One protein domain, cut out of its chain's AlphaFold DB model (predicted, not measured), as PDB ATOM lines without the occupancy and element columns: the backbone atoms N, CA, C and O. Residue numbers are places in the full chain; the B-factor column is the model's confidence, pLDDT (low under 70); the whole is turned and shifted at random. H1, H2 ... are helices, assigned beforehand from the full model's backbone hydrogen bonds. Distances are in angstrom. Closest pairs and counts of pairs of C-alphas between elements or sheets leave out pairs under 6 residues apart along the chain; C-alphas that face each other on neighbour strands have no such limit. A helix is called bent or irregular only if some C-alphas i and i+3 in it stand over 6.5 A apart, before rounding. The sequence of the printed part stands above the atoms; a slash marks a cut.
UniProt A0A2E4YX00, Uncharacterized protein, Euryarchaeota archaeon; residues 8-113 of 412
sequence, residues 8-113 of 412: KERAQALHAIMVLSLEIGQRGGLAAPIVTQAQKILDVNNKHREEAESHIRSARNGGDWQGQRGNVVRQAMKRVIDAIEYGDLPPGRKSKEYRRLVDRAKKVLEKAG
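This is residues 8 to 113 of the 412 residues of an uncharacterized protein of Euryarchaeota archaeon (UniProt A0A2E4YX00). The longest helix, H5, folds back beside H4, and this helical hairpin crosses over one side of H1, which lies in the core. H2 runs back beside H1 to make a middle layer of two helices, and H3 crosses H1 on the side away from H4 and H5. The printed part has 106 residues, with five named helices in the order H1, H2, H3, H4, H5 and no named strand; the class is all helix, and the packing is part aligned, part crossed. It is compact, with a radius of gyration of the C-alphas of 12.7 A, and rounded, spanning 32 by 29 by 23 A.

H5, residues 92 to 111, touches H4, residues 69 to 85, at a shallow tilt of 16 degrees, opposite ways, as a hairpin; their closest C-alphas, of Met 77 and Val 102, are 5.6 A apart. H5 has a kink of 32 degrees near residue 99 and is irregular, with C-alphas 94 and 97 at 7.1 A. The hub is H1, residues 8 to 23, which touches the four other helices. With residues 17 to 23 alone it touches H5, at a steep tilt of 51 degrees, the same way; the closest C-alphas, of Leu 20 and Ala 105, are 6.3 A apart. H1 touches H4 at a steep tilt of 51 degrees, opposite ways, with the closest C-alphas, of Ala 16 and Ala 76, 4.3 A apart. With residues 14 to 21 alone H1 touches H2, residues 33 to 41, in a hairpin at a shallow tilt of 7 degrees; the closest C-alphas are those of Met 18 and Val 35, 6.2 A apart. H3, residues 46 to 59, touches H1 at a steep tilt of 49 degrees, the same way, with the C-alphas of His 15 and Ala 52 closest at 5.5 A. H3 is apart from H4 and H5, and H2 is apart from H4. Each O i to N i+4 pair is within hydrogen-bond range in H1, H2, H3 and H4; in H5 13 of 16 are.

H5 measures 27.8 A from first to last C-alpha and ends at C-alpha 111 (33.351, -23.614, 28.946). H4 measures 24.3 A, beginning at C-alpha 69 (27.289, -21.022, 17.754). H1 measures 22.8 A from C-alpha 8 (29.961, -32.894, -1.869). H3 measures 19.7 A and H2 12.4 A.

The two C-alphas farthest apart, of Asn 45 and Gly 113, are 36.5 A apart. The printed part has no cut. The link from H2 to H3 is tight; the other three are short. The mean pLDDT of the printed part is 89.8, and no printed residue is under 70.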
ATOM      1  N   LYS A   8      30.829 -33.710  -2.721       86.81
ATOM      2  CA  LYS A   8      29.961 -32.894  -1.869       86.81
ATOM      3  C   LYS A   8      30.251 -33.126  -0.386       86.81
ATOM      4  O   LYS A   8      30.523 -32.169   0.340       86.81
ATOM      5  N   GLU A   9      30.242 -34.371   0.078       89.56
ATOM      6  CA  GLU A   9      30.457 -34.661   1.494       89.56
ATOM      7  C   GLU A   9      31.919 -34.428   1.920       89.56
ATOM      8  O   GLU A   9      32.166 -33.929   3.022       89.56
ATOM      9  N   ARG A  10      32.899 -34.647   1.027       91.88
ATOM     10  CA  ARG A  10      34.309 -34.281   1.286       91.88
ATOM     11  C   ARG A  10      34.494 -32.768   1.440       91.88
ATOM     12  O   ARG A  10      35.181 -32.320   2.364       91.88
ATOM     13  N   ALA A  11      33.840 -31.965   0.599       92.69
ATOM     14  CA  ALA A  11      33.825 -30.508   0.738       92.69
ATOM     15  C   ALA A  11      33.148 -30.066   2.050       92.69
ATOM     16  O   ALA A  11      33.665 -29.197   2.759       92.69
ATOM     17  N   GLN A  12      32.044 -30.714   2.436       93.00
ATOM     18  CA  GLN A  12      31.374 -30.457   3.716       93.00
ATOM     19  C   GLN A  12      32.251 -30.807   4.928       93.00
ATOM     20  O   GLN A  12      32.225 -30.077   5.926       93.00
ATOM     21  N   ALA A  13      33.038 -31.883   4.856       94.50
ATOM     22  CA  ALA A  13      33.993 -32.246   5.899       94.50
ATOM     23  C   ALA A  13      35.109 -31.196   6.032       94.50
ATOM     24  O   ALA A  13      35.426 -30.776   7.148       94.50
ATOM     25  N   LEU A  14      35.657 -30.703   4.913       95.38
ATOM     26  CA  LEU A  14      36.636 -29.609   4.928       95.38
ATOM     27  C   LEU A  14      36.042 -28.337   5.554       95.38
ATOM     28  O   LEU A  14      36.650 -27.748   6.451       95.38
ATOM     29  N   HIS A  15      34.835 -27.956   5.135       95.12
ATOM     30  CA  HIS A  15      34.107 -26.815   5.686       95.12
ATOM     31  C   HIS A  15      33.926 -26.937   7.210       95.12
ATOM     32  O   HIS A  15      34.207 -25.992   7.950       95.12
ATOM     33  N   ALA A  16      33.563 -28.122   7.708       96.38
ATOM     34  CA  ALA A  16      33.452 -28.386   9.140       96.38
ATOM     35  C   ALA A  16      34.793 -28.220   9.887       96.38
ATOM     36  O   ALA A  16      34.835 -27.590  10.946       96.38
ATOM     37  N   ILE A  17      35.906 -28.709   9.329       95.75
ATOM     38  CA  ILE A  17      37.249 -28.532   9.918       95.75
ATOM     39  C   ILE A  17      37.613 -27.045  10.018       95.75
ATOM     40  O   ILE A  17      38.181 -26.613  11.025       95.75
ATOM     41  N   MET A  18      37.265 -26.249   9.006       95.19
ATOM     42  CA  MET A  18      37.516 -24.803   8.986       95.19
ATOM     43  C   MET A  18      36.723 -24.069  10.071       95.19
ATOM     44  O   MET A  18      37.290 -23.241  10.789       95.19
ATOM     45  N   VAL A  19      35.445 -24.423  10.247       94.94
ATOM     46  CA  VAL A  19      34.594 -23.911  11.334       94.94
ATOM     47  C   VAL A  19      35.218 -24.213  12.698       94.94
ATOM     48  O   VAL A  19      35.398 -23.299  13.506       94.94
ATOM     49  N   LEU A  20      35.610 -25.467  12.948       94.19
ATOM     50  CA  LEU A  20      36.213 -25.853  14.228       94.19
ATOM     51  C   LEU A  20      37.543 -25.132  14.476       94.19
ATOM     52  O   LEU A  20      37.772 -24.663  15.589       94.19
ATOM     53  N   SER A  21      38.395 -25.006  13.454       93.25
ATOM     54  CA  SER A  21      39.701 -24.331  13.551       93.25
ATOM     55  C   SER A  21      39.549 -22.861  13.957       93.25
ATOM     56  O   SER A  21      40.310 -22.344  14.778       93.25
ATOM     57  N   LEU A  22      38.524 -22.188  13.432       91.69
ATOM     58  CA  LEU A  22      38.188 -20.823  13.822       91.69
ATOM     59  C   LEU A  22      37.624 -20.712  15.234       91.69
ATOM     60  O   LEU A  22      37.904 -19.728  15.920       91.69
ATOM     61  N   GLU A  23      36.821 -21.687  15.650       91.06
ATOM     62  CA  GLU A  23      36.177 -21.680  16.957       91.06
ATOM     63  C   GLU A  23      37.181 -21.888  18.094       91.06
ATOM     64  O   GLU A  23      37.128 -21.215  19.120       91.06
ATOM     65  N   ILE A  24      38.158 -22.772  17.891       90.19
ATOM     66  CA  ILE A  24      39.220 -22.992  18.878       90.19
ATOM     67  C   ILE A  24      40.284 -21.884  18.875       90.19
ATOM     68  O   ILE A  24      41.236 -21.961  19.651       90.19
ATOM     69  N   GLY A  25      40.156 -20.882  17.997       84.38
ATOM     70  CA  GLY A  25      41.122 -19.793  17.864       84.38
ATOM     71  C   GLY A  25      42.500 -20.270  17.404       84.38
ATOM     72  O   GLY A  25      43.516 -19.750  17.864       84.38
ATOM     73  N   GLN A  26      42.558 -21.286  16.535       79.19
ATOM     74  CA  GLN A  26      43.831 -21.820  16.055       79.19
ATOM     75  C   GLN A  26      44.629 -20.731  15.318       79.19
ATOM     76  O   GLN A  26      44.065 -19.937  14.560       79.19
ATOM     77  N   ARG A  27      45.954 -20.686  15.520       70.56
ATOM     78  CA  ARG A  27      46.835 -19.714  14.849       70.56
ATOM     79  C   ARG A  27      46.708 -19.887  13.329       70.56
ATOM     80  O   ARG A  27      46.894 -20.984  12.812       70.56
ATOM     81  N   GLY A  28      46.344 -18.808  12.635       72.12
ATOM     82  CA  GLY A  28      46.045 -18.819  11.197       72.12
ATOM     83  C   GLY A  28      44.565 -19.016  10.838       72.12
ATOM     84  O   GLY A  28      44.199 -18.778   9.691       72.12
ATOM     85  N   GLY A  29      43.693 -19.380  11.786       82.38
ATOM     86  CA  GLY A  29      42.244 -19.481  11.578       82.38
ATOM     87  C   GLY A  29      41.869 -20.391  10.405       82.38
ATOM     88  O   GLY A  29      42.106 -21.595  10.450       82.38
ATOM     89  N   LEU A  30      41.314 -19.806   9.337       79.44
ATOM     90  CA  LEU A  30      40.965 -20.509   8.090       79.44
ATOM     91  C   LEU A  30      42.187 -21.046   7.329       79.44
ATOM     92  O   LEU A  30      42.071 -22.009   6.579       79.44
ATOM     93  N   ALA A  31      43.361 -20.449   7.534       78.75
ATOM     94  CA  ALA A  31      44.624 -20.865   6.931       78.75
ATOM     95  C   ALA A  31      45.449 -21.774   7.858       78.75
ATOM     96  O   ALA A  31      46.655 -21.925   7.662       78.75
ATOM     97  N   ALA A  32      44.835 -22.362   8.889       85.69
ATOM     98  CA  ALA A  32      45.540 -23.259   9.793       85.69
ATOM     99  C   ALA A  32      46.168 -24.448   9.021       85.69
ATOM    100  O   ALA A  32      45.553 -24.967   8.081       85.69
ATOM    101  N   PRO A  33      47.359 -24.936   9.420       90.75
ATOM    102  CA  PRO A  33      48.022 -26.061   8.751       90.75
ATOM    103  C   PRO A  33      47.129 -27.302   8.622       90.75
ATOM    104  O   PRO A  33      47.114 -27.952   7.576       90.75
ATOM    105  N   ILE A  34      46.306 -27.562   9.643       90.88
ATOM    106  CA  ILE A  34      45.350 -28.674   9.681       90.88
ATOM    107  C   ILE A  34      44.292 -28.598   8.569       90.88
ATOM    108  O   ILE A  34      43.895 -29.634   8.037       90.88
ATOM    109  N   VAL A  35      43.873 -27.388   8.173       92.88
ATOM    110  CA  VAL A  35      42.917 -27.162   7.076       92.88
ATOM    111  C   VAL A  35      43.574 -27.489   5.740       92.88
ATOM    112  O   VAL A  35      43.007 -28.220   4.935       92.88
ATOM    113  N   THR A  36      44.804 -27.017   5.522       93.25
ATOM    114  CA  THR A  36      45.553 -27.293   4.283       93.25
ATOM    115  C   THR A  36      45.861 -28.787   4.144       93.25
ATOM    116  O   THR A  36      45.743 -29.361   3.062       93.25
ATOM    117  N   GLN A  37      46.203 -29.445   5.253       93.50
ATOM    118  CA  GLN A  37      46.394 -30.890   5.284       93.50
ATOM    119  C   GLN A  37      45.091 -31.645   4.998       93.50
ATOM    120  O   GLN A  37      45.106 -32.584   4.204       93.50
ATOM    121  N   ALA A  38      43.975 -31.231   5.605       93.19
ATOM    122  CA  ALA A  38      42.668 -31.835   5.356       93.19
ATOM    123  C   ALA A  38      42.246 -31.694   3.894       93.19
ATOM    124  O   ALA A  38      41.834 -32.676   3.291       93.19
ATOM    125  N   GLN A  39      42.425 -30.510   3.304       94.56
ATOM    126  CA  GLN A  39      42.122 -30.257   1.898       94.56
ATOM    127  C   GLN A  39      42.878 -31.225   0.978       94.56
ATOM    128  O   GLN A  39      42.287 -31.800   0.070       94.56
ATOM    129  N   LYS A  40      44.172 -31.444   1.246       94.75
ATOM    130  CA  LYS A  40      45.006 -32.376   0.477       94.75
ATOM    131  C   LYS A  40      44.584 -33.837   0.654       94.75
ATOM    132  O   LYS A  40      44.688 -34.613  -0.285       94.75
ATOM    133  N   ILE A  41      44.169 -34.223   1.859       93.62
ATOM    134  CA  ILE A  41      43.729 -35.593   2.164       93.62
ATOM    135  C   ILE A  41      42.383 -35.894   1.505       93.62
ATOM    136  O   ILE A  41      42.214 -36.969   0.943       93.62
ATOM    137  N   LEU A  42      41.453 -34.943   1.580       91.62
ATOM    138  CA  LEU A  42      40.098 -35.059   1.044       91.62
ATOM    139  C   LEU A  42      40.031 -34.815  -0.473       91.62
ATOM    140  O   LEU A  42      38.961 -34.958  -1.061       91.62
ATOM    141  N   ASP A  43      41.155 -34.430  -1.085       94.25
ATOM    142  CA  ASP A  43      41.274 -34.077  -2.502       94.25
ATOM    143  C   ASP A  43      40.221 -33.038  -2.934       94.25
ATOM    144  O   ASP A  43      39.510 -33.190  -3.926       94.25
ATOM    145  N   VAL A  44      40.063 -31.989  -2.117       93.12
ATOM    146  CA  VAL A  44      39.057 -30.939  -2.333       93.12
ATOM    147  C   VAL A  44      39.670 -29.765  -3.094       93.12
ATOM    148  O   VAL A  44      40.654 -29.154  -2.660       93.12
ATOM    149  N   ASN A  45      39.041 -29.408  -4.214       93.62
ATOM    150  CA  ASN A  45      39.448 -28.292  -5.064       93.62
ATOM    151  C   ASN A  45      39.442 -26.942  -4.323       93.62
ATOM    152  O   ASN A  45      38.649 -26.709  -3.410       93.62
ATOM    153  N   ASN A  46      40.292 -26.010  -4.772       93.94
ATOM    154  CA  ASN A  46      40.361 -24.659  -4.197       93.94
ATOM    155  C   ASN A  46      39.027 -23.906  -4.293       93.94
ATOM    156  O   ASN A  46      38.707 -23.165  -3.374       93.94
ATOM    157  N   LYS A  47      38.222 -24.156  -5.338       93.38
ATOM    158  CA  LYS A  47      36.884 -23.564  -5.499       93.38
ATOM    159  C   LYS A  47      35.989 -23.846  -4.283       93.38
ATOM    160  O   LYS A  47      35.521 -22.915  -3.643       93.38
ATOM    161  N   HIS A  48      35.853 -25.116  -3.895       91.81
ATOM    162  CA  HIS A  48      35.057 -25.530  -2.727       91.81
ATOM    163  C   HIS A  48      35.594 -24.951  -1.419       91.81
ATOM    164  O   HIS A  48      34.835 -24.590  -0.521       91.81
ATOM    165  N   ARG A  49      36.923 -24.844  -1.300       93.19
ATOM    166  CA  ARG A  49      37.547 -24.185  -0.151       93.19
ATOM    167  C   ARG A  49      37.183 -22.700  -0.101       93.19
ATOM    168  O   ARG A  49      36.804 -22.221   0.960       93.19
ATOM    169  N   GLU A  50      37.298 -21.979  -1.210       93.50
ATOM    170  CA  GLU A  50      36.974 -20.549  -1.297       93.50
ATOM    171  C   GLU A  50      35.488 -20.282  -1.029       93.50
ATOM    172  O   GLU A  50      35.155 -19.344  -0.300       93.50
ATOM    173  N   GLU A  51      34.600 -21.141  -1.532       92.12
ATOM    174  CA  GLU A  51      33.164 -21.109  -1.238       92.12
ATOM    175  C   GLU A  51      32.893 -21.313   0.258       92.12
ATOM    176  O   GLU A  51      32.170 -20.522   0.868       92.12
ATOM    177  N   ALA A  52      33.543 -22.300   0.883       92.75
ATOM    178  CA  ALA A  52      33.460 -22.513   2.325       92.75
ATOM    179  C   ALA A  52      33.996 -21.307   3.121       92.75
ATOM    180  O   ALA A  52      33.388 -20.905   4.114       92.75
ATOM    181  N   GLU A  53      35.101 -20.683   2.695       92.44
ATOM    182  CA  GLU A  53      35.621 -19.463   3.329       92.44
ATOM    183  C   GLU A  53      34.643 -18.291   3.209       92.44
ATOM    184  O   GLU A  53      34.411 -17.583   4.193       92.44
ATOM    185  N   SER A  54      34.081 -18.082   2.017       91.38
ATOM    186  CA  SER A  54      33.091 -17.036   1.753       91.38
ATOM    187  C   SER A  54      31.855 -17.225   2.632       91.38
ATOM    188  O   SER A  54      31.435 -16.296   3.326       91.38
ATOM    189  N   HIS A  55      31.348 -18.457   2.691       90.12
ATOM    190  CA  HIS A  55      30.197 -18.816   3.505       90.12
ATOM    191  C   HIS A  55      30.459 -18.632   5.004       90.12
ATOM    192  O   HIS A  55      29.648 -18.034   5.710       90.12
ATOM    193  N   ILE A  56      31.619 -19.059   5.504       91.81
ATOM    194  CA  ILE A  56      31.990 -18.821   6.902       91.81
ATOM    195  C   ILE A  56      32.046 -17.319   7.201       91.81
ATOM    196  O   ILE A  56      31.556 -16.890   8.244       91.81
ATOM    197  N   ARG A  57      32.643 -16.506   6.320       90.62
ATOM    198  CA  ARG A  57      32.758 -15.053   6.535       90.62
ATOM    199  C   ARG A  57      31.396 -14.360   6.541       90.62
ATOM    200  O   ARG A  57      31.210 -13.446   7.339       90.62
ATOM    201  N   SER A  58      30.463 -14.778   5.685       89.69
ATOM    202  CA  SER A  58      29.117 -14.194   5.630       89.69
ATOM    203  C   SER A  58      28.235 -14.651   6.795       89.69
ATOM    204  O   SER A  58      27.512 -13.839   7.374       89.69
ATOM    205  N   ALA A  59      28.331 -15.923   7.190       87.94
ATOM    206  CA  ALA A  59      27.565 -16.483   8.300       87.94
ATOM    207  C   ALA A  59      28.080 -16.016   9.673       87.94
ATOM    208  O   ALA A  59      27.298 -15.852  10.613       87.94
ATOM    209  N   ARG A  60      29.392 -15.780   9.799       87.19
ATOM    210  CA  ARG A  60      30.044 -15.389  11.053       87.19
ATOM    211  C   ARG A  60      30.144 -13.868  11.175       87.19
ATOM    212  O   ARG A  60      31.187 -13.266  10.916       87.19
ATOM    213  N   ASN A  61      29.064 -13.237  11.621       80.00
ATOM    214  CA  ASN A  61      29.008 -11.792  11.820       80.00
ATOM    215  C   ASN A  61      29.842 -11.362  13.043       80.00
ATOM    216  O   ASN A  61      29.439 -11.558  14.188       80.00
ATOM    217  N   GLY A  62      31.029 -10.791  12.813       74.81
ATOM    218  CA  GLY A  62      31.866 -10.236  13.886       74.81
ATOM    219  C   GLY A  62      32.384 -11.268  14.896       74.81
ATOM    220  O   GLY A  62      32.740 -10.907  16.014       74.81
ATOM    221  N   GLY A  63      32.427 -12.549  14.515       77.50
ATOM    222  CA  GLY A  63      32.865 -13.646  15.382       77.50
ATOM    223  C   GLY A  63      31.732 -14.479  15.983       77.50
ATOM    224  O   GLY A  63      32.021 -15.568  16.478       77.50
ATOM    225  N   ASP A  64      30.481 -14.023  15.877       81.75
ATOM    226  CA  ASP A  64      29.297 -14.756  16.329       81.75
ATOM    227  C   ASP A  64      28.574 -15.443  15.161       81.75
ATOM    228  O   ASP A  64      28.501 -14.927  14.045       81.75
ATOM    229  N   TRP A  65      28.008 -16.613  15.437       89.88
ATOM    230  CA  TRP A  65      27.230 -17.417  14.494       89.88
ATOM    231  C   TRP A  65      25.736 -17.089  14.600       89.88
ATOM    232  O   TRP A  65      24.903 -17.990  14.655       89.88
ATOM    233  N   GLN A  66      25.392 -15.802  14.706       86.69
ATOM    234  CA  GLN A  66      24.010 -15.325  14.866       86.69
ATOM    235  C   GLN A  66      23.283 -15.984  16.061       86.69
ATOM    236  O   GLN A  66      22.112 -16.360  15.968       86.69
ATOM    237  N   GLY A  67      23.991 -16.201  17.176       85.69
ATOM    238  CA  GLY A  67      23.462 -16.918  18.342       85.69
ATOM    239  C   GLY A  67      23.264 -18.432  18.156       85.69
ATOM    240  O   GLY A  67      22.764 -19.092  19.064       85.69
ATOM    241  N   GLN A  68      23.667 -19.007  17.017       88.19
ATOM    242  CA  GLN A  68      23.603 -20.448  16.722       88.19
ATOM    243  C   GLN A  68      24.953 -21.160  16.895       88.19
ATOM    244  O   GLN A  68      25.119 -22.292  16.437       88.19
ATOM    245  N   ARG A  69      25.915 -20.526  17.575       90.44
ATOM    246  CA  ARG A  69      27.289 -21.022  17.754       90.44
ATOM    247  C   ARG A  69      27.339 -22.488  18.180       90.44
ATOM    248  O   ARG A  69      27.923 -23.302  17.470       90.44
ATOM    249  N   GLY A  70      26.657 -22.852  19.264       89.69
ATOM    250  CA  GLY A  70      26.639 -24.232  19.747       89.69
ATOM    251  C   GLY A  70      26.138 -25.247  18.718       89.69
ATOM    252  O   GLY A  70      26.699 -26.334  18.611       89.69
ATOM    253  N   ASN A  71      25.120 -24.895  17.927       90.81
ATOM    254  CA  ASN A  71      24.568 -25.780  16.898       90.81
ATOM    255  C   ASN A  71      25.540 -25.962  15.732       90.81
ATOM    256  O   ASN A  71      25.810 -27.096  15.335       90.81
ATOM    257  N   VAL A  72      26.114 -24.864  15.235       92.25
ATOM    258  CA  VAL A  72      27.092 -24.882  14.138       92.25
ATOM    259  C   VAL A  72      28.317 -25.712  14.521       92.25
ATOM    260  O   VAL A  72      28.740 -26.590  13.771       92.25
ATOM    261  N   VAL A  73      28.853 -25.491  15.722       92.81
ATOM    262  CA  VAL A  73      30.059 -26.177  16.196       92.81
ATOM    263  C   VAL A  73      29.781 -27.664  16.459       92.81
ATOM    264  O   VAL A  73      30.605 -28.503  16.095       92.81
ATOM    265  N   ARG A  74      28.613 -28.031  17.011       92.62
ATOM    266  CA  ARG A  74      28.206 -29.445  17.163       92.62
ATOM    267  C   ARG A  74      28.073 -30.154  15.818       92.62
ATOM    268  O   ARG A  74      28.601 -31.252  15.656       92.62
ATOM    269  N   GLN A  75      27.405 -29.523  14.857       94.06
ATOM    270  CA  GLN A  75      27.231 -30.101  13.528       94.06
ATOM    271  C   GLN A  75      28.575 -30.249  12.806       94.06
ATOM    272  O   GLN A  75      28.825 -31.269  12.164       94.06
ATOM    273  N   ALA A  76      29.480 -29.283  12.976       95.31
ATOM    274  CA  ALA A  76      30.841 -29.385  12.468       95.31
ATOM    275  C   ALA A  76      31.610 -30.553  13.117       95.31
ATOM    276  O   ALA A  76      32.233 -31.335  12.404       95.31
ATOM    277  N   MET A  77      31.525 -30.741  14.441       95.62
ATOM    278  CA  MET A  77      32.137 -31.906  15.102       95.62
ATOM    279  C   MET A  77      31.603 -33.226  14.550       95.62
ATOM    280  O   MET A  77      32.398 -34.113  14.245       95.62
ATOM    281  N   LYS A  78      30.279 -33.339  14.385       94.69
ATOM    282  CA  LYS A  78      29.638 -34.535  13.831       94.69
ATOM    283  C   LYS A  78      30.187 -34.870  12.443       94.69
ATOM    284  O   LYS A  78      30.670 -35.974  12.244       94.69
ATOM    285  N   ARG A  79      30.229 -33.892  11.531       94.31
ATOM    286  CA  ARG A  79      30.755 -34.080  10.165       94.31
ATOM    287  C   ARG A  79      32.224 -34.510  10.140       94.31
ATOM    288  O   ARG A  79      32.609 -35.328   9.312       94.31
ATOM    289  N   VAL A  80      33.050 -33.995  11.055       94.62
ATOM    290  CA  VAL A  80      34.454 -34.427  11.171       94.62
ATOM    291  C   VAL A  80      34.562 -35.860  11.695       94.62
ATOM    292  O   VAL A  80      35.403 -36.614  11.212       94.62
ATOM    293  N   ILE A  81      33.727 -36.250  12.662       93.50
ATOM    294  CA  ILE A  81      33.682 -37.629  13.173       93.50
ATOM    295  C   ILE A  81      33.224 -38.585  12.072       93.50
ATOM    296  O   ILE A  81      33.910 -39.577  11.833       93.50
ATOM    297  N   ASP A  82      32.147 -38.245  11.364       91.75
ATOM    298  CA  ASP A  82      31.627 -39.031  10.245       91.75
ATOM    299  C   ASP A  82      32.723 -39.228   9.181       91.75
ATOM    300  O   ASP A  82      33.007 -40.355   8.786       91.75
ATOM    301  N   ALA A  83      33.443 -38.170   8.794       92.38
ATOM    302  CA  ALA A  83      34.550 -38.278   7.838       92.38
ATOM    303  C   ALA A  83      35.697 -39.193   8.319       92.38
ATOM    304  O   ALA A  83      36.356 -39.840   7.506       92.38
ATOM    305  N   ILE A  84      35.952 -39.282   9.630       92.62
ATOM    306  CA  ILE A  84      36.938 -40.226  10.190       92.62
ATOM    307  C   ILE A  84      36.394 -41.660  10.186       92.62
ATOM    308  O   ILE A  84      37.155 -42.597   9.937       92.62
ATOM    309  N   GLU A  85      35.114 -41.840  10.507       89.94
ATOM    310  CA  GLU A  85      34.466 -43.149  10.632       89.94
ATOM    311  C   GLU A  85      34.249 -43.814   9.268       89.94
ATOM    312  O   GLU A  85      34.544 -45.000   9.108       89.94
ATOM    313  N   TYR A  86      33.813 -43.042   8.270       88.31
ATOM    314  CA  TYR A  86      33.563 -43.529   6.911       88.31
ATOM    315  C   TYR A  86      34.823 -43.567   6.028       88.31
ATOM    316  O   TYR A  86      34.795 -44.149   4.946       88.31
ATOM    317  N   GLY A  87      35.961 -43.074   6.530       82.75
ATOM    318  CA  GLY A  87      37.286 -43.324   5.952       82.75
ATOM    319  C   GLY A  87      37.820 -42.254   4.998       82.75
ATOM    320  O   GLY A  87      38.887 -42.463   4.419       82.75
ATOM    321  N   ASP A  88      37.144 -41.114   4.865       85.88
ATOM    322  CA  ASP A  88      37.606 -39.974   4.056       85.88
ATOM    323  C   ASP A  88      38.745 -39.206   4.732       85.88
ATOM    324  O   ASP A  88      39.644 -38.671   4.079       85.88
ATOM    325  N   LEU A  89      38.761 -39.205   6.064       87.38
ATOM    326  CA  LEU A  89      39.919 -38.819   6.858       87.38
ATOM    327  C   LEU A  89      40.636 -40.073   7.369       87.38
ATOM    328  O   LEU A  89      40.001 -41.046   7.778       87.38
ATOM    329  N   PRO A  90      41.978 -40.074   7.402       83.31
ATOM    330  CA  PRO A  90      42.744 -41.280   7.663       83.31
ATOM    331  C   PRO A  90      42.502 -41.779   9.095       83.31
ATOM    332  O   PRO A  90      42.785 -41.043  10.041       83.31
ATOM    333  N   PRO A  91      42.056 -43.030   9.305       79.12
ATOM    334  CA  PRO A  91      41.782 -43.535  10.645       79.12
ATOM    335  C   PRO A  91      43.064 -43.730  11.479       79.12
ATOM    336  O   PRO A  91      44.203 -43.675  11.002       79.12
ATOM    337  N   GLY A  92      42.882 -43.980  12.779       80.62
ATOM    338  CA  GLY A  92      43.974 -44.333  13.694       80.62
ATOM    339  C   GLY A  92      44.883 -43.160  14.083       80.62
ATOM    340  O   GLY A  92      44.409 -42.069  14.400       80.62
ATOM    341  N   ARG A  93      46.206 -43.389  14.106       78.94
ATOM    342  CA  ARG A  93      47.199 -42.388  14.557       78.94
ATOM    343  C   ARG A  93      47.213 -41.130  13.685       78.94
ATOM    344  O   ARG A  93      47.519 -40.056  14.190       78.94
ATOM    345  N   LYS A  94      46.841 -41.258  12.408       76.88
ATOM    346  CA  LYS A  94      46.800 -40.150  11.449       76.88
ATOM    347  C   LYS A  94      45.617 -39.197  11.689       76.88
ATOM    348  O   LYS A  94      45.778 -38.006  11.469       76.88
ATOM    349  N   SER A  95      44.488 -39.667  12.239       87.12
ATOM    350  CA  SER A  95      43.361 -38.806  12.655       87.12
ATOM    351  C   SER A  95      43.454 -38.278  14.083       87.12
ATOM    352  O   SER A  95      42.518 -37.634  14.562       87.12
ATOM    353  N   LYS A  96      44.561 -38.526  14.797       91.44
ATOM    354  CA  LYS A  96      44.738 -38.036  16.174       91.44
ATOM    355  C   LYS A  96      44.600 -36.513  16.247       91.44
ATOM    356  O   LYS A  96      44.059 -35.997  17.219       91.44
ATOM    357  N   GLU A  97      45.050 -35.798  15.221       90.94
ATOM    358  CA  GLU A  97      44.966 -34.340  15.171       90.94
ATOM    359  C   GLU A  97      43.530 -33.830  14.973       90.94
ATOM    360  O   GLU A  97      43.096 -32.945  15.708       90.94
ATOM    361  N   TYR A  98      42.756 -34.447  14.073       93.50
ATOM    362  CA  TYR A  98      41.340 -34.116  13.866       93.50
ATOM    363  C   TYR A  98      40.482 -34.449  15.091       93.50
ATOM    364  O   TYR A  98      39.611 -33.670  15.467       93.50
ATOM    365  N   ARG A  99      40.777 -35.552  15.790       93.56
ATOM    366  CA  ARG A  99      40.116 -35.872  17.066       93.56
ATOM    367  C   ARG A  99      40.443 -34.853  18.154       93.56
ATOM    368  O   ARG A  99      39.535 -34.341  18.792       93.56
ATOM    369  N   ARG A 100      41.712 -34.450  18.282       93.50
ATOM    370  CA  ARG A 100      42.113 -33.362  19.192       93.50
ATOM    371  C   ARG A 100      41.432 -32.035  18.849       93.50
ATOM    372  O   ARG A 100      41.119 -31.268  19.756       93.50
ATOM    373  N   LEU A 101      41.226 -31.740  17.564       93.44
ATOM    374  CA  LEU A 101      40.474 -30.563  17.123       93.44
ATOM    375  C   LEU A 101      39.031 -30.612  17.648       93.44
ATOM    376  O   LEU A 101      38.592 -29.651  18.278       93.44
ATOM    377  N   VAL A 102      38.346 -31.742  17.454       94.75
ATOM    378  CA  VAL A 102      36.991 -31.989  17.974       94.75
ATOM    379  C   VAL A 102      36.954 -31.873  19.503       94.75
ATOM    380  O   VAL A 102      36.138 -31.122  20.033       94.75
ATOM    381  N   ASP A 103      37.884 -32.508  20.218       94.56
ATOM    382  CA  ASP A 103      37.947 -32.462  21.686       94.56
ATOM    383  C   ASP A 103      38.161 -31.039  22.220       94.56
ATOM    384  O   ASP A 103      37.560 -30.636  23.218       94.56
ATOM    385  N   ARG A 104      39.013 -30.244  21.559       94.00
ATOM    386  CA  ARG A 104      39.221 -28.836  21.926       94.00
ATOM    387  C   ARG A 104      37.965 -28.010  21.688       94.00
ATOM    388  O   ARG A 104      37.602 -27.219  22.555       94.00
ATOM    389  N   ALA A 105      37.294 -28.203  20.557       92.62
ATOM    390  CA  ALA A 105      36.047 -27.508  20.265       92.62
ATOM    391  C   ALA A 105      34.941 -27.891  21.265       92.62
ATOM    392  O   ALA A 105      34.206 -27.021  21.734       92.62
ATOM    393  N   LYS A 106      34.880 -29.164  21.679       93.50
ATOM    394  CA  LYS A 106      33.985 -29.640  22.742       93.50
ATOM    395  C   LYS A 106      34.241 -28.917  24.062       93.50
ATOM    396  O   LYS A 106      33.312 -28.339  24.619       93.50
ATOM    397  N   LYS A 107      35.499 -28.833  24.504       92.88
ATOM    398  CA  LYS A 107      35.878 -28.079  25.716       92.88
ATOM    399  C   LYS A 107      35.518 -26.593  25.628       92.88
ATOM    400  O   LYS A 107      35.147 -25.982  26.626       92.88
ATOM    401  N   VAL A 108      35.635 -25.998  24.439       89.81
ATOM    402  CA  VAL A 108      35.265 -24.597  24.193       89.81
ATOM    403  C   VAL A 108      33.749 -24.383  24.313       89.81
ATOM    404  O   VAL A 108      33.331 -23.384  24.903       89.81
ATOM    405  N   LEU A 109      32.926 -25.317  23.824       89.50
ATOM    406  CA  LEU A 109      31.475 -25.293  24.048       89.50
ATOM    407  C   LEU A 109      31.117 -25.518  25.519       89.50
ATOM    408  O   LEU A 109      30.263 -24.812  26.055       89.50
ATOM    409  N   GLU A 110      31.802 -26.453  26.181       89.62
ATOM    410  CA  GLU A 110      31.598 -26.744  27.601       89.62
ATOM    411  C   GLU A 110      31.865 -25.521  28.475       89.62
ATOM    412  O   GLU A 110      31.034 -25.131  29.296       89.62
ATOM    413  N   LYS A 111      32.988 -24.841  28.232       89.75
ATOM    414  CA  LYS A 111      33.351 -23.614  28.946       89.75
ATOM    415  C   LYS A 111      32.368 -22.465  28.702       89.75
ATOM    416  O   LYS A 111      32.212 -21.612  29.571       89.75
ATOM    417  N   ALA A 112      31.721 -22.430  27.538       84.94
ATOM    418  CA  ALA A 112      30.716 -21.424  27.208       84.94
ATOM    419  C   ALA A 112      29.350 -21.688  27.870       84.94
ATOM    420  O   ALA A 112      28.448 -20.864  27.735       84.94
ATOM    421  N   GLY A 113      29.176 -22.813  28.577       83.69
ATOM    422  CA  GLY A 113      27.881 -23.209  29.135       83.69
ATOM    423  C   GLY A 113      26.866 -23.610  28.061       83.69
ATOM    424  O   GLY A 113      25.676 -23.705  28.338       83.69
TER     425      GLY A 113